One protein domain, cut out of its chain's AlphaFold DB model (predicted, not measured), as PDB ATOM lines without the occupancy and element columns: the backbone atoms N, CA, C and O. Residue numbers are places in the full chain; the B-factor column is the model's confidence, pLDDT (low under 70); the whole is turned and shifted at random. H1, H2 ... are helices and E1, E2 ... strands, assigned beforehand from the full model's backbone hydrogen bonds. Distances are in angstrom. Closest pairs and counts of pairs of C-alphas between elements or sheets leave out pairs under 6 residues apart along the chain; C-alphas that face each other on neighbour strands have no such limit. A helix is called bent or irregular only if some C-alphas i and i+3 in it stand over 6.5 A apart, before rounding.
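This is residues 112 to 302 of the 382 residues of the protein "HTH cro/C1-type domain-containing protein" of Amycolatopsis marina (UniProt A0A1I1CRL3). Picture one long helix, H5, through the middle of a body of crossed helices, with H1, H2, H3, H4 and H6 packed round it; where H5 begins, the strongly twisted sheet of E1, E4 and E3 makes one end of the domain, and where H5 ends, the chain goes straight into the small hairpin E5 and E6. The long links of residues 140 to 170 and 176 to 188 run between the helical body and the sheet, and residues 291 to 302 fold back from H6 to pair with E3. The printed part has 191 residues, with six named helices and six named strands in the order H1 H2 E1 H3 E2 H4 E3 E4 H5 E5 E6 H6. The class is mixed, helices and strands; the larger sheet has the order E1, E4, E3 and is mixed, and E5 and E6 are antiparallel. The whole is compact, with a radius of gyration of the C-alphas of 18.1 A, and spans 55 by 38 by 30 A.

Find C-alpha 112 at (-13.486, 47.490, -29.316); from there H1 runs to residue 128, 24.5 A away. H2 is residues 130 to 139, 14.1 A long. After a long stretch look for E1, residues 171 to 175, then H3, residues 189 to 194, which is irregular, with C-alphas 190 and 193 7.3 A apart. E2, residues 197 to 199, and H4, residues 207 to 214, come next. E3, residues 224 to 232, is 23.8 A long, and E4, residues 238 to 246, is 24.7 A long and bends by 51 degrees at residue 243. H5 begins at C-alpha 247, at (9.614, 46.126, -43.797), and runs 26.1 A to residue 265; it is neither bent nor irregular, but only just, with C-alphas 252 and 255 6.4 A apart. E5 is residues 266 to 268, E6 residues 274 to 276, and H6 residues 285 to 290, ending at C-alpha 290, at (-4.451, 44.186, -55.262).

Begin with the hub, H5, which touches the five other helices. With its residues 258 to 263 alone it touches residues 122 to 126 of H1, about perpendicular at 89 degrees; the closest C-alphas, of Leu 126 and Ala 262, are 5.6 A apart. H2 touches H5 about perpendicular at 78 degrees, closest at the C-alphas of Leu 133 and Ala 262, 6.7 A. H4 touches it about perpendicular at 83 degrees, closest at the C-alphas of Tyr 207 and Asp 252, 4.9 A. H3 touches it at the C-alphas of Val 194 and Glu 260, 6.0 A, and H6 at those of Leu 257 and Arg 287, 6.2 A. H5 is on the sheet E1 E4 E3, but only grazes it with residues 247 to 250. In that sheet E1 and E4 are parallel, with N 172 and O 238 2.8 A apart, and the hairpin E3 and E4 has N 227 and O 243 2.8 A apart. In the hairpin E5 and E6, N 275 and O 267 are 2.8 A apart. E2 pairs with no named strand; its residues 197 to 199 pair with residues 202 to 203, antiparallel. Every O i to N i+4 pair is within hydrogen-bond range in H1, H2, H4 and H6; in H5 it is 13 of 15, and in H3 0 of 2, beside 2 of 3 O i to N i+3 pairs.

The two C-alphas farthest apart are those of Pro 200 and Ser 236, 56.6 A. The printed part has no cut, and its last C-alpha, of Met 302, is 32.0 A from its first. The links H2 to E1, 31 residues, and E1 to H3, 13 residues, are long. Residues 301 to 302 pair with residues 227 to 228 of E3, antiparallel. The mean pLDDT of the printed part is 92.2, and Leu 219 is its one residue under 70.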
ATOM      1  N   VAL A 112     -14.905  47.408 -28.959       94.69
ATOM      2  CA  VAL A 112     -13.486  47.490 -29.316       94.69
ATOM      3  C   VAL A 112     -12.768  46.260 -28.779       94.69
ATOM      4  O   VAL A 112     -12.087  45.572 -29.534       94.69
ATOM      5  N   VAL A 113     -13.010  45.915 -27.509       95.31
ATOM      6  CA  VAL A 113     -12.440  44.713 -26.880       95.31
ATOM      7  C   VAL A 113     -12.811  43.453 -27.668       95.31
ATOM      8  O   VAL A 113     -11.939  42.648 -27.995       95.31
ATOM      9  N   ARG A 114     -14.088  43.288 -28.044       96.81
ATOM     10  CA  ARG A 114     -14.542  42.130 -28.836       96.81
ATOM     11  C   ARG A 114     -13.922  42.077 -30.236       96.81
ATOM     12  O   ARG A 114     -13.592  40.988 -30.706       96.81
ATOM     13  N   ASP A 115     -13.787  43.215 -30.918       97.06
ATOM     14  CA  ASP A 115     -13.171  43.286 -32.251       97.06
ATOM     15  C   ASP A 115     -11.672  42.946 -32.187       97.06
ATOM     16  O   ASP A 115     -11.198  42.110 -32.957       97.06
ATOM     17  N   GLN A 116     -10.947  43.487 -31.202       97.31
ATOM     18  CA  GLN A 116      -9.531  43.185 -30.968       97.31
ATOM     19  C   GLN A 116      -9.300  41.716 -30.585       97.31
ATOM     20  O   GLN A 116      -8.405  41.072 -31.132       97.31
ATOM     21  N   GLN A 117     -10.133  41.139 -29.712       97.56
ATOM     22  CA  GLN A 117     -10.067  39.714 -29.365       97.56
ATOM     23  C   GLN A 117     -10.308  38.814 -30.582       97.56
ATOM     24  O   GLN A 117      -9.588  37.835 -30.782       97.56
ATOM     25  N   ARG A 118     -11.289  39.154 -31.430       96.69
ATOM     26  CA  ARG A 118     -11.541  38.433 -32.684       96.69
ATOM     27  C   ARG A 118     -10.332  38.506 -33.611       96.69
ATOM     28  O   ARG A 118      -9.922  37.483 -34.152       96.69
ATOM     29  N   TRP A 119      -9.754  39.694 -33.765       97.75
ATOM     30  CA  TRP A 119      -8.567  39.907 -34.587       97.75
ATOM     31  C   TRP A 119      -7.367  39.088 -34.090       97.75
ATOM     32  O   TRP A 119      -6.712  38.413 -34.888       97.75
ATOM     33  N   LEU A 120      -7.120  39.072 -32.775       96.88
ATOM     34  CA  LEU A 120      -6.077  38.253 -32.150       96.88
ATOM     35  C   LEU A 120      -6.312  36.760 -32.396       96.88
ATOM     36  O   LEU A 120      -5.394  36.060 -32.819       96.88
ATOM     37  N   ALA A 121      -7.545  36.281 -32.216       95.25
ATOM     38  CA  ALA A 121      -7.895  34.888 -32.476       95.25
ATOM     39  C   ALA A 121      -7.658  34.495 -33.945       95.25
ATOM     40  O   ALA A 121      -7.072  33.444 -34.216       95.25
ATOM     41  N   THR A 122      -8.049  35.347 -34.901       95.94
ATOM     42  CA  THR A 122      -7.772  35.124 -36.329       95.94
ATOM     43  C   THR A 122      -6.271  35.108 -36.613       95.94
ATOM     44  O   THR A 122      -5.807  34.238 -37.349       95.94
ATOM     45  N   ARG A 123      -5.488  36.007 -36.006       93.50
ATOM     46  CA  ARG A 123      -4.028  36.057 -36.179       93.50
ATOM     47  C   ARG A 123      -3.330  34.814 -35.620       93.50
ATOM     48  O   ARG A 123      -2.460  34.258 -36.292       93.50
ATOM     49  N   THR A 124      -3.737  34.339 -34.448       91.94
ATOM     50  CA  THR A 124      -3.236  33.084 -33.870       91.94
ATOM     51  C   THR A 124      -3.564  31.896 -34.777       91.94
ATOM     52  O   THR A 124      -2.686  31.097 -35.105       91.94
ATOM     53  N   ALA A 125      -4.806  31.810 -35.268       92.56
ATOM     54  CA  ALA A 125      -5.230  30.738 -36.169       92.56
ATOM     55  C   ALA A 125      -4.512  30.784 -37.535       92.56
ATOM     56  O   ALA A 125      -4.161  29.734 -38.081       92.56
ATOM     57  N   LEU A 126      -4.246  31.988 -38.060       92.94
ATOM     58  CA  LEU A 126      -3.414  32.215 -39.243       92.94
ATOM     59  C   LEU A 126      -2.011  31.632 -39.040       92.94
ATOM     60  O   LEU A 126      -1.548  30.874 -39.892       92.94
ATOM     61  N   GLY A 127      -1.356  31.950 -37.917       87.75
ATOM     62  CA  GLY A 127      -0.023  31.438 -37.582       87.75
ATOM     63  C   GLY A 127       0.037  29.909 -37.604       87.75
ATOM     64  O   GLY A 127       0.896  29.338 -38.274       87.75
ATOM     65  N   ALA A 128      -0.943  29.253 -36.977       87.19
ATOM     66  CA  ALA A 128      -1.039  27.793 -36.923       87.19
ATOM     67  C   ALA A 128      -1.414  27.125 -38.266       87.19
ATOM     68  O   ALA A 128      -1.247  25.917 -38.424       87.19
ATOM     69  N   SER A 129      -1.930  27.886 -39.241       90.44
ATOM     70  CA  SER A 129      -2.515  27.342 -40.479       90.44
ATOM     71  C   SER A 129      -1.861  27.859 -41.764       90.44
ATOM     72  O   SER A 129      -2.427  27.672 -42.845       90.44
ATOM     73  N   ARG A 130      -0.677  28.490 -41.685       90.12
ATOM     74  CA  ARG A 130      -0.040  29.198 -42.817       90.12
ATOM     75  C   ARG A 130       0.045  28.365 -44.093       90.12
ATOM     76  O   ARG A 130      -0.414  28.828 -45.133       90.12
ATOM     77  N   ARG A 131       0.553  27.125 -44.023       88.75
ATOM     78  CA  ARG A 131       0.645  26.241 -45.201       88.75
ATOM     79  C   ARG A 131      -0.726  26.008 -45.840       88.75
ATOM     80  O   ARG A 131      -0.877  26.146 -47.048       88.75
ATOM     81  N   ARG A 132      -1.733  25.657 -45.035       91.69
ATOM     82  CA  ARG A 132      -3.083  25.357 -45.539       91.69
ATOM     83  C   ARG A 132      -3.703  26.581 -46.207       91.69
ATOM     84  O   ARG A 132      -4.296  26.454 -47.269       91.69
ATOM     85  N   LEU A 133      -3.517  27.760 -45.620       95.38
ATOM     86  CA  LEU A 133      -3.990  29.022 -46.189       95.38
ATOM     87  C   LEU A 133      -3.239  29.422 -47.461       95.38
ATOM     88  O   LEU A 133      -3.862  29.950 -48.378       95.38
ATOM     89  N   ALA A 134      -1.940  29.134 -47.554       94.50
ATOM     90  CA  ALA A 134      -1.176  29.343 -48.779       94.50
ATOM     91  C   ALA A 134      -1.720  28.478 -49.927       94.50
ATOM     92  O   ALA A 134      -1.923  28.988 -51.023       94.50
ATOM     93  N   VAL A 135      -2.069  27.213 -49.663       95.19
ATOM     94  CA  VAL A 135      -2.732  26.335 -50.649       95.19
ATOM     95  C   VAL A 135      -4.108  26.874 -51.062       95.19
ATOM     96  O   VAL A 135      -4.471  26.821 -52.234       95.19
ATOM     97  N   ILE A 136      -4.873  27.456 -50.130       96.75
ATOM     98  CA  ILE A 136      -6.121  28.150 -50.486       96.75
ATOM     99  C   ILE A 136      -5.852  29.348 -51.403       96.75
ATOM    100  O   ILE A 136      -6.567  29.523 -52.390       96.75
ATOM    101  N   ALA A 137      -4.821  30.146 -51.116       96.31
ATOM    102  CA  ALA A 137      -4.447  31.293 -51.935       96.31
ATOM    103  C   ALA A 137      -3.950  30.882 -53.333       96.31
ATOM    104  O   ALA A 137      -4.393  31.477 -54.309       96.31
ATOM    105  N   GLU A 138      -3.122  29.840 -53.458       95.69
ATOM    106  CA  GLU A 138      -2.753  29.197 -54.739       95.69
ATOM    107  C   GLU A 138      -4.008  28.791 -55.534       95.69
ATOM    108  O   GLU A 138      -4.101  28.964 -56.753       95.69
ATOM    109  N   GLY A 139      -5.026  28.318 -54.812       95.50
ATOM    110  CA  GLY A 139      -6.363  28.031 -55.310       95.50
ATOM    111  C   GLY A 139      -6.997  29.156 -56.139       95.50
ATOM    112  O   GLY A 139      -7.672  28.868 -57.127       95.50
ATOM    113  N   LEU A 140      -6.755  30.412 -55.757       96.62
ATOM    114  CA  LEU A 140      -7.350  31.614 -56.353       96.62
ATOM    115  C   LEU A 140      -6.684  32.056 -57.664       96.62
ATOM    116  O   LEU A 140      -7.280  32.849 -58.390       96.62
ATOM    117  N   TYR A 141      -5.485  31.551 -57.964       95.12
ATOM    118  CA  TYR A 141      -4.666  31.971 -59.105       95.12
ATOM    119  C   TYR A 141      -4.268  30.772 -59.983       95.12
ATOM    120  O   TYR A 141      -3.092  30.412 -60.025       95.12
ATOM    121  N   PRO A 142      -5.228  30.114 -60.663       92.50
ATOM    122  CA  PRO A 142      -4.948  28.913 -61.451       92.50
ATOM    123  C   PRO A 142      -3.899  29.140 -62.549       92.50
ATOM    124  O   PRO A 142      -3.044  28.280 -62.735       92.50
ATOM    125  N   ASP A 143      -3.900  30.313 -63.187       91.88
ATOM    126  CA  ASP A 143      -2.984  30.666 -64.288       91.88
ATOM    127  C   ASP A 143      -1.539  30.937 -63.828       91.88
ATOM    128  O   ASP A 143      -0.636  31.107 -64.642       91.88
ATOM    129  N   HIS A 144      -1.313  30.991 -62.513       93.62
ATOM    130  CA  HIS A 144       0.000  31.217 -61.905       93.62
ATOM    131  C   HIS A 144       0.509  29.995 -61.135       93.62
ATOM    132  O   HIS A 144       1.480  30.091 -60.379       93.62
ATOM    133  N   ARG A 145      -0.159  28.844 -61.277       92.06
ATOM    134  CA  ARG A 145       0.307  27.588 -60.687       92.06
ATOM    135  C   ARG A 145       1.435  27.003 -61.514       92.06
ATOM    136  O   ARG A 145       1.443  27.085 -62.738       92.06
ATOM    137  N   LEU A 146       2.359  26.354 -60.823       89.19
ATOM    138  CA  LEU A 146       3.453  25.639 -61.458       89.19
ATOM    139  C   LEU A 146       2.972  24.234 -61.853       89.19
ATOM    140  O   LEU A 146       2.446  23.535 -60.985       89.19
ATOM    141  N   PRO A 147       3.122  23.806 -63.124       84.75
ATOM    142  CA  PRO A 147       2.533  22.558 -63.624       84.75
ATOM    143  C   PRO A 147       2.835  21.319 -62.766       84.75
ATOM    144  O   PRO A 147       1.932  20.524 -62.486       84.75
ATOM    145  N   ASP A 148       4.075  21.211 -62.282       85.56
ATOM    146  CA  ASP A 148       4.566  20.054 -61.527       85.56
ATOM    147  C   ASP A 148       4.451  20.210 -60.003       85.56
ATOM    148  O   ASP A 148       4.739  19.276 -59.253       85.56
ATOM    149  N   LEU A 149       4.000  21.370 -59.512       86.62
ATOM    150  CA  LEU A 149       3.872  21.653 -58.083       86.62
ATOM    151  C   LEU A 149       2.414  21.941 -57.730       86.62
ATOM    152  O   LEU A 149       1.881  23.007 -58.023       86.62
ATOM    153  N   LYS A 150       1.770  20.986 -57.052       86.88
ATOM    154  CA  LYS A 150       0.382  21.110 -56.584       86.88
ATOM    155  C   LYS A 150       0.327  21.170 -55.065       86.88
ATOM    156  O   LYS A 150       0.975  20.368 -54.393       86.88
ATOM    157  N   ASN A 151      -0.524  22.042 -54.524       89.50
ATOM    158  CA  ASN A 151      -0.756  22.171 -53.079       89.50
ATOM    159  C   ASN A 151       0.513  22.546 -52.294       89.50
ATOM    160  O   ASN A 151       0.737  22.081 -51.165       89.50
ATOM    161  N   THR A 152       1.351  23.382 -52.901       88.88
ATOM    162  CA  THR A 152       2.560  23.929 -52.277       88.88
ATOM    163  C   THR A 152       2.297  25.297 -51.652       88.88
ATOM    164  O   THR A 152       3.021  25.703 -50.746       88.88
ATOM    165  N   GLY A 153       1.242  25.991 -52.090       91.31
ATOM    166  CA  GLY A 153       0.986  27.385 -51.754       91.31
ATOM    167  C   GLY A 153       1.867  28.371 -52.526       91.31
ATOM    168  O   GLY A 153       1.858  29.559 -52.209       91.31
ATOM    169  N   VAL A 154       2.636  27.885 -53.505       90.62
ATOM    170  CA  VAL A 154       3.545  28.683 -54.330       90.62
ATOM    171  C   VAL A 154       2.877  28.986 -55.665       90.62
ATOM    172  O   VAL A 154       2.322  28.104 -56.313       90.62
ATOM    173  N   ILE A 155       2.965  30.246 -56.075       93.38
ATOM    174  CA  ILE A 155       2.561  30.725 -57.393       93.38
ATOM    175  C   ILE A 155       3.718  31.509 -58.002       93.38
ATOM    176  O   ILE A 155       4.503  32.115 -57.269       93.38
ATOM    177  N   ALA A 156       3.806  31.533 -59.325       92.38
ATOM    178  CA  ALA A 156       4.800  32.319 -60.042       92.38
ATOM    179  C   ALA A 156       4.191  32.964 -61.286       92.38
ATOM    180  O   ALA A 156       3.236  32.451 -61.872       92.38
ATOM    181  N   HIS A 157       4.773  34.084 -61.709       88.31
ATOM    182  CA  HIS A 157       4.512  34.592 -63.043       88.31
ATOM    183  C   HIS A 157       5.097  33.591 -64.054       88.31
ATOM    184  O   HIS A 157       6.245  33.184 -63.861       88.31
ATOM    185  N   PRO A 158       4.379  33.201 -65.124       76.00
ATOM    186  CA  PRO A 158       4.896  32.239 -66.101       76.00
ATOM    187  C   PRO A 158       6.237  32.655 -66.719       76.00
ATOM    188  O   PRO A 158       7.113  31.822 -66.904       76.00
ATOM    189  N   ALA A 159       6.433  33.956 -66.954       76.00
ATOM    190  CA  ALA A 159       7.701  34.510 -67.441       76.00
ATOM    191  C   ALA A 159       8.708  34.846 -66.321       76.00
ATOM    192  O   ALA A 159       9.687  35.528 -66.578       76.00
ATOM    193  N   GLY A 160       8.433  34.455 -65.072       79.06
ATOM    194  CA  GLY A 160       9.224  34.793 -63.881       79.06
ATOM    195  C   GLY A 160      10.193  33.698 -63.426       79.06
ATOM    196  O   GLY A 160      10.857  33.870 -62.406       79.06
ATOM    197  N   ILE A 161      10.245  32.568 -64.136       87.25
ATOM    198  CA  ILE A 161      11.127  31.437 -63.833       87.25
ATOM    199  C   ILE A 161      11.991  31.165 -65.066       87.25
ATOM    200  O   ILE A 161      11.434  30.951 -66.143       87.25
ATOM    201  N   PRO A 162      13.328  31.156 -64.937       87.62
ATOM    202  CA  PRO A 162      14.195  30.824 -66.055       87.62
ATOM    203  C   PRO A 162      14.062  29.338 -66.420       87.62
ATOM    204  O   PRO A 162      13.922  28.485 -65.544       87.62
ATOM    205  N   GLU A 163      14.156  29.013 -67.712       85.69
ATOM    206  CA  GLU A 163      14.046  27.628 -68.206       85.69
ATOM    207  C   GLU A 163      15.128  26.696 -67.640       85.69
ATOM    208  O   GLU A 163      14.942  25.481 -67.545       85.69
ATOM    209  N   LYS A 164      16.282  27.261 -67.273       89.00
ATOM    210  CA  LYS A 164      17.414  26.566 -66.663       89.00
ATOM    211  C   LYS A 164      17.975  27.413 -65.520       89.00
ATOM    212  O   LYS A 164      17.849  28.637 -65.569       89.00
ATOM    213  N   PRO A 165      18.619  26.802 -64.512       90.88
ATOM    214  CA  PRO A 165      19.340  27.557 -63.494       90.88
ATOM    215  C   PRO A 165      20.328  28.537 -64.137       90.88
ATOM    216  O   PRO A 165      21.145  28.134 -64.965       90.88
ATOM    217  N   LEU A 166      20.241  29.810 -63.752       91.69
ATOM    218  CA  LEU A 166      21.148  30.854 -64.220       91.69
ATOM    219  C   LEU A 166      22.347  30.968 -63.268       91.69
ATOM    220  O   LEU A 166      22.149  30.995 -62.046       91.69
ATOM    221  N   PRO A 167      23.584  31.058 -63.787       93.75
ATOM    222  CA  PRO A 167      24.726  31.497 -62.998       93.75
ATOM    223  C   PRO A 167      24.433  32.845 -62.332       93.75
ATOM    224  O   PRO A 167      23.845  33.733 -62.941       93.75
ATOM    225  N   LEU A 168      24.884  33.039 -61.088       93.06
ATOM    226  CA  LEU A 168      24.664  34.309 -60.381       93.06
ATOM    227  C   LEU A 168      25.338  35.501 -61.086       93.06
ATOM    228  O   LEU A 168      24.889  36.632 -60.939       93.06
ATOM    229  N   THR A 169      26.395  35.248 -61.868       93.94
ATOM    230  CA  THR A 169      27.060  36.244 -62.725       93.94
ATOM    231  C   THR A 169      26.169  36.761 -63.849       93.94
ATOM    232  O   THR A 169      26.413  37.853 -64.350       93.94
ATOM    233  N   ASP A 170      25.125  36.011 -64.202       94.75
ATOM    234  CA  ASP A 170      24.180  36.348 -65.267       94.75
ATOM    235  C   ASP A 170      22.916  37.017 -64.690       94.75
ATOM    236  O   ASP A 170      21.886  37.110 -65.355       94.75
ATOM    237  N   VAL A 171      22.986  37.500 -63.444       94.44
ATOM    238  CA  VAL A 171      21.930  38.274 -62.784       94.44
ATOM    239  C   VAL A 171      22.415  39.705 -62.575       94.44
ATOM    240  O   VAL A 171      23.371  39.953 -61.841       94.44
ATOM    241  N   SER A 172      21.727  40.658 -63.196       95.62
ATOM    242  CA  SER A 172      22.008  42.090 -63.084       95.62
ATOM    243  C   SER A 172      20.967  42.780 -62.210       95.62
ATOM    244  O   SER A 172      19.762  42.618 -62.403       95.62
ATOM    245  N   LEU A 173      21.439  43.564 -61.241       96.62
ATOM    246  CA  LEU A 173      20.599  44.294 -60.291       96.62
ATOM    247  C   LEU A 173      20.717  45.793 -60.553       96.62
ATOM    248  O   LEU A 173      21.828  46.318 -60.640       96.62
ATOM    249  N   ILE A 174      19.588  46.491 -60.605       96.19
ATOM    250  CA  ILE A 174      19.547  47.950 -60.721       96.19
ATOM    251  C   ILE A 174      18.761  48.506 -59.542       96.19
ATOM    252  O   ILE A 174      17.653  48.055 -59.263       96.19
ATOM    253  N   LEU A 175      19.330  49.496 -58.855       94.25
ATOM    254  CA  LEU A 175      18.649  50.224 -57.790       94.25
ATOM    255  C   LEU A 175      18.251  51.616 -58.282       94.25
ATOM    256  O   LEU A 175      19.101  52.492 -58.439       94.25
ATOM    257  N   ASP A 176      16.955  51.834 -58.457       90.62
ATOM    258  CA  ASP A 176      16.365  53.145 -58.689       90.62
ATOM    259  C   ASP A 176      15.801  53.706 -57.375       90.62
ATOM    260  O   ASP A 176      14.702  53.375 -56.919       90.62
ATOM    261  N   SER A 177      16.561  54.610 -56.755       81.62
ATOM    262  CA  SER A 177      16.127  55.298 -55.532       81.62
ATOM    263  C   SER A 177      14.924  56.228 -55.749       81.62
ATOM    264  O   SER A 177      14.289  56.625 -54.773       81.62
ATOM    265  N   ALA A 178      14.607  56.581 -56.999       84.69
ATOM    266  CA  ALA A 178      13.464  57.404 -57.375       84.69
ATOM    267  C   ALA A 178      12.260  56.578 -57.866       84.69
ATOM    268  O   ALA A 178      11.269  57.168 -58.306       84.69
ATOM    269  N   ALA A 179      12.313  55.245 -57.751       86.31
ATOM    270  CA  ALA A 179      11.253  54.361 -58.213       86.31
ATOM    271  C   ALA A 179       9.883  54.752 -57.635       86.31
ATOM    272  O   ALA A 179       9.729  54.975 -56.428       86.31
ATOM    273  N   ALA A 180       8.865  54.777 -58.497       88.94
ATOM    274  CA  ALA A 180       7.507  55.166 -58.128       88.94
ATOM    275  C   ALA A 180       6.947  54.300 -56.990       88.94
ATOM    276  O   ALA A 180       7.127  53.079 -56.971       88.94
ATOM    277  N   LEU A 181       6.244  54.929 -56.047       88.56
ATOM    278  CA  LEU A 181       5.598  54.235 -54.933       88.56
ATOM    279  C   LEU A 181       4.490  53.288 -55.435       88.56
ATOM    280  O   LEU A 181       3.852  53.585 -56.447       88.56
ATOM    281  N   PRO A 182       4.230  52.169 -54.734       92.88
ATOM    282  CA  PRO A 182       3.139  51.271 -55.095       92.88
ATOM    283  C   PRO A 182       1.778  51.965 -54.958       92.88
ATOM    284  O   PRO A 182       1.566  52.768 -54.046       92.88
ATOM    285  N   ALA A 183       0.832  51.610 -55.829       95.56
ATOM    286  CA  ALA A 183      -0.514  52.185 -55.829       95.56
ATOM    287  C   ALA A 183      -1.335  51.829 -54.573       95.56
ATOM    288  O   ALA A 183      -2.234  52.575 -54.190       95.56
ATOM    289  N   VAL A 184      -1.042  50.686 -53.944       96.56
ATOM    290  CA  VAL A 184      -1.726  50.172 -52.753       96.56
ATOM    291  C   VAL A 184      -0.733  50.029 -51.605       96.56
ATOM    292  O   VAL A 184       0.319  49.401 -51.730       96.56
ATOM    293  N   THR A 185      -1.105  50.593 -50.458       92.75
ATOM    294  CA  THR A 185      -0.261  50.705 -49.259       92.75
ATOM    295  C   THR A 185      -0.814  49.960 -48.045       92.75
ATOM    296  O   THR A 185      -0.156  49.922 -47.011       92.75
ATOM    297  N   GLY A 186      -2.022  49.394 -48.129       95.00
ATOM    298  CA  GLY A 186      -2.637  48.611 -47.053       95.00
ATOM    299  C   GLY A 186      -3.425  49.415 -46.022       95.00
ATOM    300  O   GLY A 186      -3.721  48.920 -44.936       95.00
ATOM    301  N   GLY A 187      -3.772  50.665 -46.331       94.56
ATOM    302  CA  GLY A 187      -4.691  51.450 -45.500       94.56
ATOM    303  C   GLY A 187      -5.936  51.940 -46.213       94.56
ATOM    304  O   GLY A 187      -6.696  52.731 -45.653       94.56
ATOM    305  N   GLU A 188      -6.146  51.468 -47.433       97.38
ATOM    306  CA  GLU A 188      -7.325  51.728 -48.237       97.38
ATOM    307  C   GLU A 188      -8.569  51.138 -47.541       97.38
ATOM    308  O   GLU A 188      -8.445  50.184 -46.758       97.38
ATOM    309  N   PRO A 189      -9.783  51.657 -47.800       97.38
ATOM    310  CA  PRO A 189     -11.014  51.155 -47.182       97.38
ATOM    311  C   PRO A 189     -11.230  49.643 -47.344       97.38
ATOM    312  O   PRO A 189     -11.744  48.989 -46.444       97.38
ATOM    313  N   GLN A 190     -10.768  49.061 -48.451       98.00
ATOM    314  CA  GLN A 190     -10.876  47.633 -48.755       98.00
ATOM    315  C   GLN A 190     -10.089  46.749 -47.777       98.00
ATOM    316  O   GLN A 190     -10.422  45.577 -47.638       98.00
ATOM    317  N   SER A 191      -9.085  47.306 -47.087       97.31
ATOM    318  CA  SER A 191      -8.323  46.640 -46.017       97.31
ATOM    319  C   SER A 191      -8.918  46.863 -44.619       97.31
ATOM    320  O   SER A 191      -8.347  46.421 -43.625       97.31
ATOM    321  N   ALA A 192     -10.020  47.611 -44.485       96.44
ATOM    322  CA  ALA A 192     -10.545  47.994 -43.173       96.44
ATOM    323  C   ALA A 192     -10.956  46.782 -42.325       96.44
ATOM    324  O   ALA A 192     -10.726  46.781 -41.123       96.44
ATOM    325  N   THR A 193     -11.503  45.730 -42.935       93.56
ATOM    326  CA  THR A 193     -11.994  44.533 -42.225       93.56
ATOM    327  C   THR A 193     -10.900  43.753 -41.496       93.56
ATOM    328  O   THR A 193     -11.199  43.051 -40.536       93.56
ATOM    329  N   VAL A 194      -9.635  43.899 -41.904       97.06
ATOM    330  CA  VAL A 194      -8.486  43.231 -41.269       97.06
ATOM    331  C   VAL A 194      -7.723  44.126 -40.290       97.06
ATOM    332  O   VAL A 194      -6.720  43.699 -39.718       97.06
ATOM    333  N   ARG A 195      -8.177  45.366 -40.078       97.50
ATOM    334  CA  ARG A 195      -7.602  46.323 -39.122       97.50
ATOM    335  C   ARG A 195      -8.573  46.476 -37.952       97.50
ATOM    336  O   ARG A 195      -9.679  46.953 -38.187       97.50
ATOM    337  N   PRO A 196      -8.224  46.088 -36.718       97.19
ATOM    338  CA  PRO A 196      -9.164  46.124 -35.610       97.19
ATOM    339  C   PRO A 196      -9.508  47.563 -35.199       97.19
ATOM    340  O   PRO A 196      -8.847  48.525 -35.609       97.19
ATOM    341  N   LEU A 197     -10.576  47.714 -34.421       96.31
ATOM    342  CA  LEU A 197     -10.980  48.975 -33.809       96.31
ATOM    343  C   LEU A 197      -9.945  49.447 -32.773       96.31
ATOM    344  O   LEU A 197      -9.378  48.646 -32.030       96.31
ATOM    345  N   VAL A 198      -9.740  50.763 -32.727       91.56
ATOM    346  CA  VAL A 198      -8.994  51.490 -31.682       91.56
ATOM    347  C   VAL A 198      -9.984  52.151 -30.725       91.56
ATOM    348  O   VAL A 198      -9.832  52.089 -29.512       91.56
ATOM    349  N   THR A 199     -11.040  52.747 -31.281       89.94
ATOM    350  CA  THR A 199     -12.187  53.310 -30.559       89.94
ATOM    351  C   THR A 199     -13.473  52.931 -31.299       89.94
ATOM    352  O   THR A 199     -13.398  52.473 -32.447       89.94
ATOM    353  N   PRO A 200     -14.662  53.133 -30.705       90.38
ATOM    354  CA  PRO A 200     -15.923  53.023 -31.432       90.38
ATOM    355  C   PRO A 200     -15.879  53.757 -32.775       90.38
ATOM    356  O   PRO A 200     -15.486  54.921 -32.847       90.38
ATOM    357  N   GLY A 201     -16.210  53.049 -33.856       88.81
ATOM    358  CA  GLY A 201     -16.216  53.586 -35.222       88.81
ATOM    359  C   GLY A 201     -14.846  53.873 -35.861       88.81
ATOM    360  O   GLY A 201     -14.804  54.168 -37.055       88.81
ATOM    361  N   GLN A 202     -13.725  53.746 -35.140       92.94
ATOM    362  CA  GLN A 202     -12.387  54.045 -35.665       92.94
ATOM    363  C   GLN A 202     -11.479  52.816 -35.630       92.94
ATOM    364  O   GLN A 202     -11.236  52.229 -34.580       92.94
ATOM    365  N   ARG A 203     -10.918  52.456 -36.788       94.50
ATOM    366  CA  ARG A 203      -9.959  51.349 -36.940       94.50
ATOM    367  C   ARG A 203      -8.521  51.845 -36.988       94.50
ATOM    368  O   ARG A 203      -8.269  52.997 -37.353       94.50
ATOM    369  N   HIS A 204      -7.572  50.958 -36.690       94.12
ATOM    370  CA  HIS A 204      -6.153  51.245 -36.907       94.12
ATOM    371  C   HIS A 204      -5.918  51.695 -38.350       94.12
ATOM    372  O   HIS A 204      -6.508  51.165 -39.294       94.12
ATOM    373  N   ARG A 205      -5.028  52.671 -38.545       91.94
ATOM    374  CA  ARG A 205      -4.745  53.247 -39.869       91.94
ATOM    375  C   ARG A 205      -4.015  52.271 -40.796       91.94
ATOM    376  O   ARG A 205      -4.195  52.333 -42.015       91.94
ATOM    377  N   ARG A 206      -3.175  51.410 -40.226       93.81
ATOM    378  CA  ARG A 206      -2.367  50.404 -40.917       93.81
ATOM    379  C   ARG A 206      -2.380  49.094 -40.135       93.81
ATOM    380  O   ARG A 206      -2.621  49.093 -38.929       93.81
ATOM    381  N   TYR A 207      -2.150  47.981 -40.820       96.88
ATOM    382  CA  TYR A 207      -2.164  46.661 -40.189       96.88
ATOM    383  C   TYR A 207      -0.995  46.501 -39.209       96.88
ATOM    384  O   TYR A 207      -1.160  45.949 -38.122       96.88
ATOM    385  N   HIS A 208       0.174  47.057 -39.537       93.62
ATOM    386  CA  HIS A 208       1.326  47.032 -38.644       93.62
ATOM    387  C   HIS A 208       1.108  47.819 -37.341       93.62
ATOM    388  O   HIS A 208       1.733  47.488 -36.336       93.62
ATOM    389  N   ASP A 209       0.237  48.839 -37.326       93.00
ATOM    390  CA  ASP A 209      -0.110  49.566 -36.096       93.00
ATOM    391  C   ASP A 209      -0.887  48.652 -35.137       93.00
ATOM    392  O   ASP A 209      -0.597  48.630 -33.945       93.00
ATOM    393  N   ALA A 210      -1.791  47.824 -35.671       93.81
ATOM    394  CA  ALA A 210      -2.511  46.820 -34.891       93.81
ATOM    395  C   ALA A 210      -1.579  45.728 -34.350       93.81
ATOM    396  O   ALA A 210      -1.697  45.330 -33.195       93.81
ATOM    397  N   ILE A 211      -0.606  45.273 -35.153       88.50
ATOM    398  CA  ILE A 211       0.431  44.355 -34.659       88.50
ATOM    399  C   ILE A 211       1.213  45.007 -33.520       88.50
ATOM    400  O   ILE A 211       1.404  44.369 -32.493       88.50
ATOM    401  N   ARG A 212       1.654  46.261 -33.681       88.25
ATOM    402  CA  ARG A 212       2.450  46.965 -32.665       88.25
ATOM    403  C   ARG A 212       1.718  47.088 -31.333       88.25
ATOM    404  O   ARG A 212       2.357  47.018 -30.292       88.25
ATOM    405  N   GLU A 213       0.416  47.323 -31.369       89.25
ATOM    406  CA  GLU A 213      -0.364  47.545 -30.155       89.25
ATOM    407  C   GLU A 213      -0.815  46.233 -29.508       89.25
ATOM    408  O   GLU A 213      -0.717  46.081 -28.294       89.25
ATOM    409  N   LEU A 214      -1.270  45.269 -30.310       89.94
ATOM    410  CA  LEU A 214      -1.991  44.098 -29.803       89.94
ATOM    411  C   LEU A 214      -1.153  42.814 -29.794       89.94
ATOM    412  O   LEU A 214      -1.468  41.879 -29.064       89.94
ATOM    413  N   ALA A 215      -0.121  42.724 -30.635       87.19
ATOM    414  CA  ALA A 215       0.602  41.476 -30.890       87.19
ATOM    415  C   ALA A 215       2.082  41.713 -31.244       87.19
ATOM    416  O   ALA A 215       2.611  41.079 -32.166       87.19
ATOM    417  N   ALA A 216       2.734  42.659 -30.561       79.62
ATOM    418  CA  ALA A 216       4.091  43.073 -30.895       79.62
ATOM    419  C   ALA A 216       5.093  41.938 -30.627       79.62
ATOM    420  O   ALA A 216       5.206  41.482 -29.486       79.62
ATOM    421  N   PRO A 217       5.852  41.482 -31.639       73.38
ATOM    422  CA  PRO A 217       6.951  40.560 -31.403       73.38
ATOM    423  C   PRO A 217       8.119  41.274 -30.708       73.38
ATOM    424  O   PRO A 217       8.228  42.500 -30.739       73.38
ATOM    425  N   ARG A 218       9.040  40.488 -30.132       70.38
ATOM    426  CA  ARG A 218      10.222  40.999 -29.410       70.38
ATOM    427  C   ARG A 218      11.069  41.968 -30.244       70.38
ATOM    428  O   ARG A 218      11.590  42.936 -29.705       70.38
ATOM    429  N   LEU A 219      11.210  41.691 -31.540       69.44
ATOM    430  CA  LEU A 219      11.852  42.576 -32.509       69.44
ATOM    431  C   LEU A 219      10.802  43.000 -33.537       69.44
ATOM    432  O   LEU A 219      10.324  42.172 -34.314       69.44
ATOM    433  N   PHE A 220      10.431  44.279 -33.525       76.94
ATOM    434  CA  PHE A 220       9.415  44.833 -34.416       76.94
ATOM    435  C   PHE A 220       9.841  46.196 -34.953       76.94
ATOM    436  O   PHE A 220       9.435  47.249 -34.460       76.94
ATOM    437  N   GLU A 221      10.678  46.170 -35.983       79.56
ATOM    438  CA  GLU A 221      11.310  47.361 -36.536       79.56
ATOM    439  C   GLU A 221      10.985  47.530 -38.015       79.56
ATOM    440  O   GLU A 221      10.919  46.563 -38.776       79.56
ATOM    441  N   ASN A 222      10.815  48.785 -38.434       87.12
ATOM    442  CA  ASN A 222      10.639  49.111 -39.843       87.12
ATOM    443  C   ASN A 222      12.003  49.299 -40.510       87.12
ATOM    444  O   ASN A 222      12.465  50.433 -40.673       87.12
ATOM    445  N   ARG A 223      12.665  48.189 -40.837       86.00
ATOM    446  CA  ARG A 223      13.954  48.208 -41.537       86.00
ATOM    447  C   ARG A 223      13.769  48.579 -43.009       86.00
ATOM    448  O   ARG A 223      12.718  48.316 -43.585       86.00
ATOM    449  N   LEU A 224      14.786  49.213 -43.592       87.94
ATOM    450  CA  LEU A 224      14.865  49.444 -45.035       87.94
ATOM    451  C   LEU A 224      15.005  48.091 -45.740       87.94
ATOM    452  O   LEU A 224      15.810  47.277 -45.306       87.94
ATOM    453  N   CYS A 225      14.257  47.868 -46.817       91.31
ATOM    454  CA  CYS A 225      14.363  46.684 -47.668       91.31
ATOM    455  C   CYS A 225      14.434  47.099 -49.144       91.31
ATOM    456  O   CYS A 225      13.923  48.159 -49.526       91.31
ATOM    457  N   PHE A 226      15.023  46.241 -49.979       95.12
ATOM    458  CA  PHE A 226      14.991  46.415 -51.428       95.12
ATOM    459  C   PHE A 226      13.667  45.869 -51.977       95.12
ATOM    460  O   PHE A 226      13.333  44.693 -51.815       95.12
ATOM    461  N   ARG A 227      12.883  46.749 -52.604       95.25
ATOM    462  CA  ARG A 227      11.586  46.433 -53.213       95.25
ATOM    463  C   ARG A 227      11.796  46.035 -54.660       95.25
ATOM    464  O   ARG A 227      12.302  46.863 -55.405       95.25
ATOM    465  N   LEU A 228      11.353  44.854 -55.077       95.62
ATOM    466  CA  LEU A 228      11.357  44.491 -56.496       95.62
ATOM    467  C   LEU A 228      10.315  45.335 -57.246       95.62
ATOM    468  O   LEU A 228       9.153  45.396 -56.830       95.62
ATOM    469  N   THR A 229      10.728  45.992 -58.325       95.56
ATOM    470  CA  THR A 229       9.872  46.863 -59.149       95.56
ATOM    471  C   THR A 229       9.703  46.363 -60.568       95.56
ATOM    472  O   THR A 229       8.695  46.686 -61.188       95.56
ATOM    473  N   ASP A 230      10.662  45.587 -61.066       93.19
ATOM    474  CA  ASP A 230      10.599  44.981 -62.389       93.19
ATOM    475  C   ASP A 230      11.458  43.717 -62.452       93.19
ATOM    476  O   ASP A 230      12.423  43.574 -61.689       93.19
ATOM    477  N   LEU A 231      11.105  42.820 -63.366       91.62
ATOM    478  CA  LEU A 231      11.810  41.570 -63.618       91.62
ATOM    479  C   LEU A 231      11.776  41.266 -65.117       91.62
ATOM    480  O   LEU A 231      10.706  40.999 -65.661       91.62
ATOM    481  N   ASP A 232      12.943  41.243 -65.756       91.06
ATOM    482  CA  ASP A 232      13.080  40.935 -67.178       91.06
ATOM    483  C   ASP A 232      13.970  39.701 -67.391       91.06
ATOM    484  O   ASP A 232      15.158  39.679 -67.063       91.06
ATOM    485  N   LEU A 233      13.342  38.658 -67.938       87.44
ATOM    486  CA  LEU A 233      13.929  37.365 -68.298       87.44
ATOM    487  C   LEU A 233      13.961  37.146 -69.822       87.44
ATOM    488  O   LEU A 233      14.166  36.026 -70.279       87.44
ATOM    489  N   SER A 234      13.738  38.191 -70.624       83.44
ATOM    490  CA  SER A 234      13.715  38.099 -72.090       83.44
ATOM    491  C   SER A 234      15.093  37.856 -72.719       83.44
ATOM    492  O   SER A 234      15.181  37.480 -73.888       83.44
ATOM    493  N   SER A 235      16.169  38.050 -71.952       81.44
ATOM    494  CA  SER A 235      17.554  37.850 -72.382       81.44
ATOM    495  C   SER A 235      18.229  36.700 -71.624       81.44
ATOM    496  O   SER A 235      17.687  36.170 -70.658       81.44
ATOM    497  N   SER A 236      19.447  36.322 -72.027       83.25
ATOM    498  CA  SER A 236      20.271  35.363 -71.271       83.25
ATOM    499  C   SER A 236      20.673  35.870 -69.881       83.25
ATOM    500  O   SER A 236      21.062  35.078 -69.030       83.25
ATOM    501  N   THR A 237      20.593  37.184 -69.661       89.31
ATOM    502  CA  THR A 237      20.810  37.839 -68.373       89.31
ATOM    503  C   THR A 237      19.463  38.152 -67.731       89.31
ATOM    504  O   THR A 237      18.589  38.748 -68.364       89.31
ATOM    505  N   LEU A 238      19.310  37.797 -66.458       92.25
ATOM    506  CA  LEU A 238      18.161  38.207 -65.661       92.25
ATOM    507  C   LEU A 238      18.372  39.638 -65.160       92.25
ATOM    508  O   LEU A 238      19.286  39.885 -64.372       92.25
ATOM    509  N   TRP A 239      17.505  40.561 -65.567       94.06
ATOM    510  CA  TRP A 239      17.510  41.937 -65.074       94.06
ATOM    511  C   TRP A 239      16.458  42.115 -63.984       94.06
ATOM    512  O   TRP A 239      15.282  41.799 -64.164       94.06
ATOM    513  N   MET A 240      16.889  42.625 -62.833       94.44
ATOM    514  CA  MET A 240      16.029  42.865 -61.679       94.44
ATOM    515  C   MET A 240      16.131  44.331 -61.260       94.44
ATOM    516  O   MET A 240      17.190  44.781 -60.808       94.44
ATOM    517  N   ASN A 241      15.024  45.066 -61.365       95.75
ATOM    518  CA  ASN A 241      14.969  46.460 -60.929       95.75
ATOM    519  C   ASN A 241      14.404  46.542 -59.518       95.75
ATOM    520  O   ASN A 241      13.418  45.881 -59.180       95.75
ATOM    521  N   PHE A 242      15.023  47.386 -58.705       96.50
ATOM    522  CA  PHE A 242      14.653  47.592 -57.321       96.50
ATOM    523  C   PHE A 242      14.466  49.067 -57.000       96.50
ATOM    524  O   PHE A 242      15.152  49.933 -57.530       96.50
ATOM    525  N   GLY A 243      13.585  49.329 -56.044       94.62
ATOM    526  CA  GLY A 243      13.524  50.578 -55.302       94.62
ATOM    527  C   GLY A 243      13.639  50.321 -53.804       94.62
ATOM    528  O   GLY A 243      14.008  49.234 -53.356       94.62
ATOM    529  N   HIS A 244      13.258  51.310 -53.005       90.94
ATOM    530  CA  HIS A 244      13.213  51.179 -51.551       90.94
ATOM    531  C   HIS A 244      11.792  50.915 -51.039       90.94
ATOM    532  O   HIS A 244      10.804  51.361 -51.626       90.94
ATOM    533  N   MET A 245      11.705  50.203 -49.917       91.88
ATOM    534  CA  MET A 245      10.506  50.073 -49.085       91.88
ATOM    535  C   MET A 245      10.897  49.901 -47.615       91.88
ATOM    536  O   MET A 245      12.051  49.607 -47.300       91.88
ATOM    537  N   GLY A 246       9.942  50.064 -46.706       90.12
ATOM    538  CA  GLY A 246      10.076  49.613 -45.326       90.12
ATOM    539  C   GLY A 246       9.550  48.187 -45.149       90.12
ATOM    540  O   GLY A 246       8.595  47.777 -45.806       90.12
ATOM    541  N   PHE A 247      10.111  47.442 -44.200       87.75
ATOM    542  CA  PHE A 247       9.614  46.126 -43.797       87.75
ATOM    543  C   PHE A 247       8.105  46.131 -43.478       87.75
ATOM    544  O   PHE A 247       7.376  45.203 -43.838       87.75
ATOM    545  N   PHE A 248       7.599  47.199 -42.850       93.19
ATOM    546  CA  PHE A 248       6.176  47.322 -42.512       93.19
ATOM    547  C   PHE A 248       5.260  47.463 -43.729       93.19
ATOM    548  O   PHE A 248       4.103  47.060 -43.631       93.19
ATOM    549  N   ASP A 249       5.760  47.904 -44.883       93.69
ATOM    550  CA  ASP A 249       4.962  47.953 -46.113       93.69
ATOM    551  C   ASP A 249       4.554  46.529 -46.556       93.69
ATOM    552  O   ASP A 249       3.448  46.307 -47.059       93.69
ATOM    553  N   SER A 250       5.404  45.524 -46.289       92.38
ATOM    554  CA  SER A 250       5.055  44.109 -46.482       92.38
ATOM    555  C   SER A 250       4.050  43.609 -45.439       92.38
ATOM    556  O   SER A 250       3.259  42.718 -45.737       92.38
ATOM    557  N   LEU A 251       4.049  44.137 -44.213       93.19
ATOM    558  CA  LEU A 251       3.045  43.750 -43.214       93.19
ATOM    559  C   LEU A 251       1.669  44.316 -43.569       93.19
ATOM    560  O   LEU A 251       0.669  43.603 -43.504       93.19
ATOM    561  N   ASP A 252       1.636  45.578 -43.987       96.50
ATOM    562  CA  ASP A 252       0.411  46.277 -44.371       96.50
ATOM    563  C   ASP A 252      -0.260  45.677 -45.604       96.50
ATOM    564  O   ASP A 252      -1.466  45.827 -45.785       96.50
ATOM    565  N   THR A 253       0.496  44.946 -46.421       95.50
ATOM    566  CA  THR A 253      -0.021  44.274 -47.611       95.50
ATOM    567  C   THR A 253      -0.042  42.756 -47.453       95.50
ATOM    568  O   THR A 253      -1.115  42.178 -47.299       95.50
ATOM    569  N   ASN A 254       1.106  42.080 -47.441       94.44
ATOM    570  CA  ASN A 254       1.183  40.616 -47.468       94.44
ATOM    571  C   ASN A 254       0.579  39.955 -46.217       94.44
ATOM    572  O   ASN A 254      -0.201  39.009 -46.340       94.44
ATOM    573  N   GLU A 255       0.883  40.456 -45.015       94.25
ATOM    574  CA  GLU A 255       0.296  39.898 -43.785       94.25
ATOM    575  C   GLU A 255      -1.181  40.275 -43.619       94.25
ATOM    576  O   GLU A 255      -1.964  39.459 -43.131       94.25
ATOM    577  N   ALA A 256      -1.594  41.458 -44.077       97.12
ATOM    578  CA  ALA A 256      -3.003  41.839 -44.140       97.12
ATOM    579  C   ALA A 256      -3.803  40.943 -45.112       97.12
ATOM    580  O   ALA A 256      -4.897  40.495 -44.770       97.12
ATOM    581  N   LEU A 257      -3.248  40.595 -46.280       97.19
ATOM    582  CA  LEU A 257      -3.842  39.623 -47.211       97.19
ATOM    583  C   LEU A 257      -3.918  38.219 -46.604       97.19
ATOM    584  O   LEU A 257      -4.902  37.502 -46.801       97.19
ATOM    585  N   ALA A 258      -2.882  37.807 -45.871       96.38
ATOM    586  CA  ALA A 258      -2.887  36.537 -45.157       96.38
ATOM    587  C   ALA A 258      -3.979  36.517 -44.073       96.38
ATOM    588  O   ALA A 258      -4.715  35.535 -43.970       96.38
ATOM    589  N   HIS A 259      -4.149  37.620 -43.336       97.94
ATOM    590  CA  HIS A 259      -5.227  37.789 -42.360       97.94
ATOM    591  C   HIS A 259      -6.603  37.744 -43.025       97.94
ATOM    592  O   HIS A 259      -7.470  37.015 -42.555       97.94
ATOM    593  N   GLU A 260      -6.804  38.455 -44.136       98.31
ATOM    594  CA  GLU A 260      -8.060  38.431 -44.896       98.31
ATOM    595  C   GLU A 260      -8.404  37.004 -45.348       98.31
ATOM    596  O   GLU A 260      -9.530  36.533 -45.182       98.31
ATOM    597  N   THR A 261      -7.402  36.283 -45.855       97.94
ATOM    598  CA  THR A 261      -7.555  34.887 -46.278       97.94
ATOM    599  C   THR A 261      -7.935  34.005 -45.087       97.94
ATOM    600  O   THR A 261      -8.844  33.186 -45.199       97.94
ATOM    601  N   ALA A 262      -7.290  34.187 -43.931       97.50
ATOM    602  CA  ALA A 262      -7.623  33.452 -42.714       97.50
ATOM    603  C   ALA A 262      -9.045  33.757 -42.228       97.50
ATOM    604  O   ALA A 262      -9.792  32.834 -41.918       97.50
ATOM    605  N   HIS A 263      -9.431  35.033 -42.216       96.75
ATOM    606  CA  HIS A 263     -10.744  35.496 -41.780       96.75
ATOM    607  C   HIS A 263     -11.885  34.869 -42.591       96.75
ATOM    608  O   HIS A 263     -12.918  34.518 -42.026       96.75
ATOM    609  N   HIS A 264     -11.694  34.698 -43.902       97.44
ATOM    610  CA  HIS A 264     -12.732  34.170 -44.789       97.44
ATOM    611  C   HIS A 264     -12.662  32.664 -45.038       97.44
ATOM    612  O   HIS A 264     -13.687  32.067 -45.370       97.44
ATOM    613  N   HIS A 265     -11.487  32.044 -44.896       97.44
ATOM    614  CA  HIS A 265     -11.305  30.645 -45.275       97.44
ATOM    615  C   HIS A 265     -10.979  29.691 -44.138       97.44
ATOM    616  O   HIS A 265     -11.093  28.486 -44.371       97.44
ATOM    617  N   LEU A 266     -10.620  30.170 -42.944       95.81
ATOM    618  CA  LEU A 266     -10.570  29.299 -41.774       95.81
ATOM    619  C   LEU A 266     -11.973  29.077 -41.219       95.81
ATOM    620  O   LEU A 266     -12.775  29.997 -41.094       95.81
ATOM    621  N   ALA A 267     -12.236  27.836 -40.846       93.25
ATOM    622  CA  ALA A 267     -13.425  27.430 -40.122       93.25
ATOM    623  C   ALA A 267     -13.026  26.444 -39.023       93.25
ATOM    624  O   ALA A 267     -11.866  26.033 -38.928       93.25
ATOM    625  N   ARG A 268     -13.994  26.048 -38.202       91.38
ATOM    626  CA  ARG A 268     -13.848  24.930 -37.273       91.38
ATOM    627  C   ARG A 268     -14.841  23.845 -37.645       91.38
ATOM    628  O   ARG A 268     -15.957  24.158 -38.055       91.38
ATOM    629  N   ASP A 269     -14.406  22.595 -37.583       91.62
ATOM    630  CA  ASP A 269     -15.299  21.454 -37.766       91.62
ATOM    631  C   ASP A 269     -16.079  21.139 -36.474       91.62
ATOM    632  O   ASP A 269     -15.959  21.834 -35.464       91.62
ATOM    633  N   HIS A 270     -16.896  20.083 -36.497       90.88
ATOM    634  CA  HIS A 270     -17.685  19.649 -35.338       90.88
ATOM    635  C   HIS A 270     -16.835  19.221 -34.127       90.88
ATOM    636  O   HIS A 270     -17.372  19.096 -33.032       90.88
ATOM    637  N   GLN A 271     -15.533  18.989 -34.315       92.88
ATOM    638  CA  GLN A 271     -14.574  18.615 -33.272       92.88
ATOM    639  C   GLN A 271     -13.720  19.816 -32.827       92.88
ATOM    640  O   GLN A 271     -12.675  19.633 -32.206       92.88
ATOM    641  N   ASP A 272     -14.137  21.037 -33.176       88.06
ATOM    642  CA  ASP A 272     -13.427  22.294 -32.921       88.06
ATOM    643  C   ASP A 272     -12.042  22.392 -33.597       88.06
ATOM    644  O   ASP A 272     -11.252  23.292 -33.305       88.06
ATOM    645  N   ARG A 273     -11.719  21.516 -34.557       90.12
ATOM    646  CA  ARG A 273     -10.414  21.545 -35.232       90.12
ATOM    647  C   ARG A 273     -10.412  22.605 -36.321       90.12
ATOM    648  O   ARG A 273     -11.352  22.714 -37.109       90.12
ATOM    649  N   LEU A 274      -9.315  23.362 -36.408       91.06
ATOM    650  CA  LEU A 274      -9.118  24.321 -37.493       91.06
ATOM    651  C   LEU A 274      -9.156  23.599 -38.841       91.06
ATOM    652  O   LEU A 274      -8.390  22.666 -39.099       91.06
ATOM    653  N   THR A 275     -10.033  24.070 -39.718       94.06
ATOM    654  CA  THR A 275     -10.179  23.591 -41.083       94.06
ATOM    655  C   THR A 275     -10.193  24.733 -42.094       94.06
ATOM    656  O   THR A 275     -10.221  25.906 -41.729       94.06
ATOM    657  N   THR A 276     -10.122  24.392 -43.378       95.06
ATOM    658  CA  THR A 276     -10.101  25.344 -44.490       95.06
ATOM    659  C   THR A 276     -11.255  25.070 -45.437       95.06
ATOM    660  O   THR A 276     -11.493  23.924 -45.814       95.06
ATOM    661  N   THR A 277     -11.946  26.127 -45.848       95.06
ATOM    662  CA  THR A 277     -12.974  26.075 -46.900       95.06
ATOM    663  C   THR A 277     -12.346  25.967 -48.296       95.06
ATOM    664  O   THR A 277     -11.128  26.044 -48.442       95.06
ATOM    665  N   LYS A 278     -13.164  25.788 -49.344       95.31
ATOM    666  CA  LYS A 278     -12.683  25.838 -50.738       95.31
ATOM    667  C   LYS A 278     -12.232  27.265 -51.111       95.31
ATOM    668  O   LYS A 278     -12.829  28.223 -50.614       95.31
ATOM    669  N   PRO A 279     -11.246  27.424 -52.019       96.31
ATOM    670  CA  PRO A 279     -10.855  28.736 -52.530       96.31
ATOM    671  C   PRO A 279     -12.056  29.500 -53.093       96.31
ATOM    672  O   PRO A 279     -12.826  28.964 -53.891       96.31
ATOM    673  N   SER A 280     -12.234  30.749 -52.669       96.75
ATOM    674  CA  SER A 280     -13.305  31.619 -53.152       96.75
ATOM    675  C   SER A 280     -12.901  33.081 -53.047       96.75
ATOM    676  O   SER A 280     -12.348  33.515 -52.048       96.75
ATOM    677  N   TRP A 281     -13.258  33.872 -54.055       97.50
ATOM    678  CA  TRP A 281     -13.066  35.322 -54.042       97.50
ATOM    679  C   TRP A 281     -14.089  36.070 -53.169       97.50
ATOM    680  O   TRP A 281     -14.048  37.299 -53.073       97.50
ATOM    681  N   ARG A 282     -15.069  35.384 -52.568       96.56
ATOM    682  CA  ARG A 282     -16.101  36.027 -51.742       96.56
ATOM    683  C   ARG A 282     -15.480  36.609 -50.467       96.56
ATOM    684  O   ARG A 282     -14.789  35.908 -49.746       96.56
ATOM    685  N   GLY A 283     -15.755  37.884 -50.184       94.38
ATOM    686  CA  GLY A 283     -15.257  38.574 -48.985       94.38
ATOM    687  C   GLY A 283     -13.828  39.122 -49.081       94.38
ATOM    688  O   GLY A 283     -13.499  40.026 -48.331       94.38
ATOM    689  N   LEU A 284     -13.020  38.676 -50.052       97.69
ATOM    690  CA  LEU A 284     -11.620  39.100 -50.207       97.69
ATOM    691  C   LEU A 284     -11.482  40.484 -50.879       97.69
ATOM    692  O   LEU A 284     -10.986  40.600 -52.003       97.69
ATOM    693  N   THR A 285     -12.018  41.534 -50.257       98.06
ATOM    694  CA  THR A 285     -12.064  42.894 -50.819       98.06
ATOM    695  C   THR A 285     -10.682  43.498 -51.030       98.06
ATOM    696  O   THR A 285     -10.450  44.138 -52.057       98.06
ATOM    697  N   PHE A 286      -9.754  43.283 -50.101       98.19
ATOM    698  CA  PHE A 286      -8.392  43.785 -50.195       98.19
ATOM    699  C   PHE A 286      -7.585  43.013 -51.238       98.19
ATOM    700  O   PHE A 286      -6.953  43.631 -52.093       98.19
ATOM    701  N   ARG A 287      -7.680  41.678 -51.273       97.69
ATOM    702  CA  ARG A 287      -7.045  40.877 -52.332       97.69
ATOM    703  C   ARG A 287      -7.540  41.250 -53.727       97.69
ATOM    704  O   ARG A 287      -6.735  41.322 -54.653       97.69
ATOM    705  N   LYS A 288      -8.838  41.530 -53.883       97.69
ATOM    706  CA  LYS A 288      -9.399  42.042 -55.145       97.69
ATOM    707  C   LYS A 288      -8.846  43.411 -55.518       97.69
ATOM    708  O   LYS A 288      -8.597  43.644 -56.694       97.69
ATOM    709  N   LEU A 289      -8.644  44.296 -54.537       97.62
ATOM    710  CA  LEU A 289      -8.009  45.590 -54.779       97.62
ATOM    711  C   LEU A 289      -6.575  45.414 -55.287       97.62
ATOM    712  O   LEU A 289      -6.184  46.123 -56.203       97.62
ATOM    713  N   ILE A 290      -5.796  44.477 -54.741       96.12
ATOM    714  CA  ILE A 290      -4.451  44.186 -55.262       96.12
ATOM    715  C   ILE A 290      -4.525  43.703 -56.713       96.12
ATOM    716  O   ILE A 290      -3.811  44.233 -57.565       96.12
ATOM    717  N   GLY A 291      -5.421  42.756 -57.001       94.94
ATOM    718  CA  GLY A 291      -5.584  42.184 -58.333       94.94
ATOM    719  C   GLY A 291      -4.487  41.165 -58.644       94.94
ATOM    720  O   GLY A 291      -4.309  40.198 -57.895       94.94
ATOM    721  N   ASN A 292      -3.773  41.369 -59.754       93.38
ATOM    722  CA  ASN A 292      -2.688  40.488 -60.184       93.38
ATOM    723  C   ASN A 292      -1.531  40.508 -59.158       93.38
ATOM    724  O   ASN A 292      -0.937  41.564 -58.928       93.38
ATOM    725  N   PRO A 293      -1.157  39.362 -58.553       92.06
ATOM    726  CA  PRO A 293      -0.065  39.301 -57.592       92.06
ATOM    727  C   PRO A 293       1.317  39.562 -58.218       92.06
ATOM    728  O   PRO A 293       2.273  39.767 -57.473       92.06
ATOM    729  N   PHE A 294       1.442  39.608 -59.538       91.94
ATOM    730  CA  PHE A 294       2.697  39.896 -60.237       91.94
ATOM    731  C   PHE A 294       2.735  41.285 -60.882       91.94
ATOM    732  O   PHE A 294       3.745  41.642 -61.474       91.94
ATOM    733  N   ASP A 295       1.686  42.100 -60.724       93.56
ATOM    734  CA  ASP A 295       1.759  43.522 -61.065       93.56
ATOM    735  C   ASP A 295       2.503  44.279 -59.949       93.56
ATOM    736  O   ASP A 295       1.949  44.608 -58.892       93.56
ATOM    737  N   LEU A 296       3.796  44.517 -60.186       93.19
ATOM    738  CA  LEU A 296       4.731  45.131 -59.235       93.19
ATOM    739  C   LEU A 296       4.457  46.623 -58.983       93.19
ATOM    740  O   LEU A 296       4.996  47.203 -58.037       93.19
ATOM    741  N   THR A 297       3.574  47.245 -59.772       93.94
ATOM    742  CA  THR A 297       3.126  48.628 -59.550       93.94
ATOM    743  C   THR A 297       2.030  48.713 -58.487       93.94
ATOM    744  O   THR A 297       1.841  49.755 -57.853       93.94
ATOM    745  N   ARG A 298       1.304  47.611 -58.242       94.50
ATOM    746  CA  ARG A 298       0.140  47.600 -57.341       94.50
ATOM    747  C   ARG A 298       0.542  47.588 -55.885       94.50
ATOM    748  O   ARG A 298      -0.050  48.321 -55.102       94.50
ATOM    749  N   ARG A 299       1.504  46.748 -55.503       93.81
ATOM    750  CA  ARG A 299       1.873  46.536 -54.098       93.81
ATOM    751  C   ARG A 299       3.386  46.428 -53.936       93.81
ATOM    752  O   ARG A 299       4.061  45.978 -54.859       93.81
ATOM    753  N   PRO A 300       3.920  46.765 -52.757       93.06
ATOM    754  CA  PRO A 300       5.325  46.557 -52.469       93.06
ATOM    755  C   PRO A 300       5.648  45.058 -52.417       93.06
ATOM    756  O   PRO A 300       5.038  44.308 -51.652       93.06
ATOM    757  N   LEU A 301       6.619  44.623 -53.220       93.06
ATOM    758  CA  LEU A 301       7.121  43.254 -53.200       93.06
ATOM    759  C   LEU A 301       8.511  43.218 -52.561       93.06
ATOM    760  O   LEU A 301       9.498  43.655 -53.152       93.06
ATOM    761  N   MET A 302       8.568  42.697 -51.337       92.12
ATOM    762  CA  MET A 302       9.816  42.478 -50.613       92.12
ATOM    763  C   MET A 302      10.493  41.204 -51.120       92.12
ATOM    764  O   MET A 302       9.869  40.142 -51.137       92.12
TER     765      MET A 302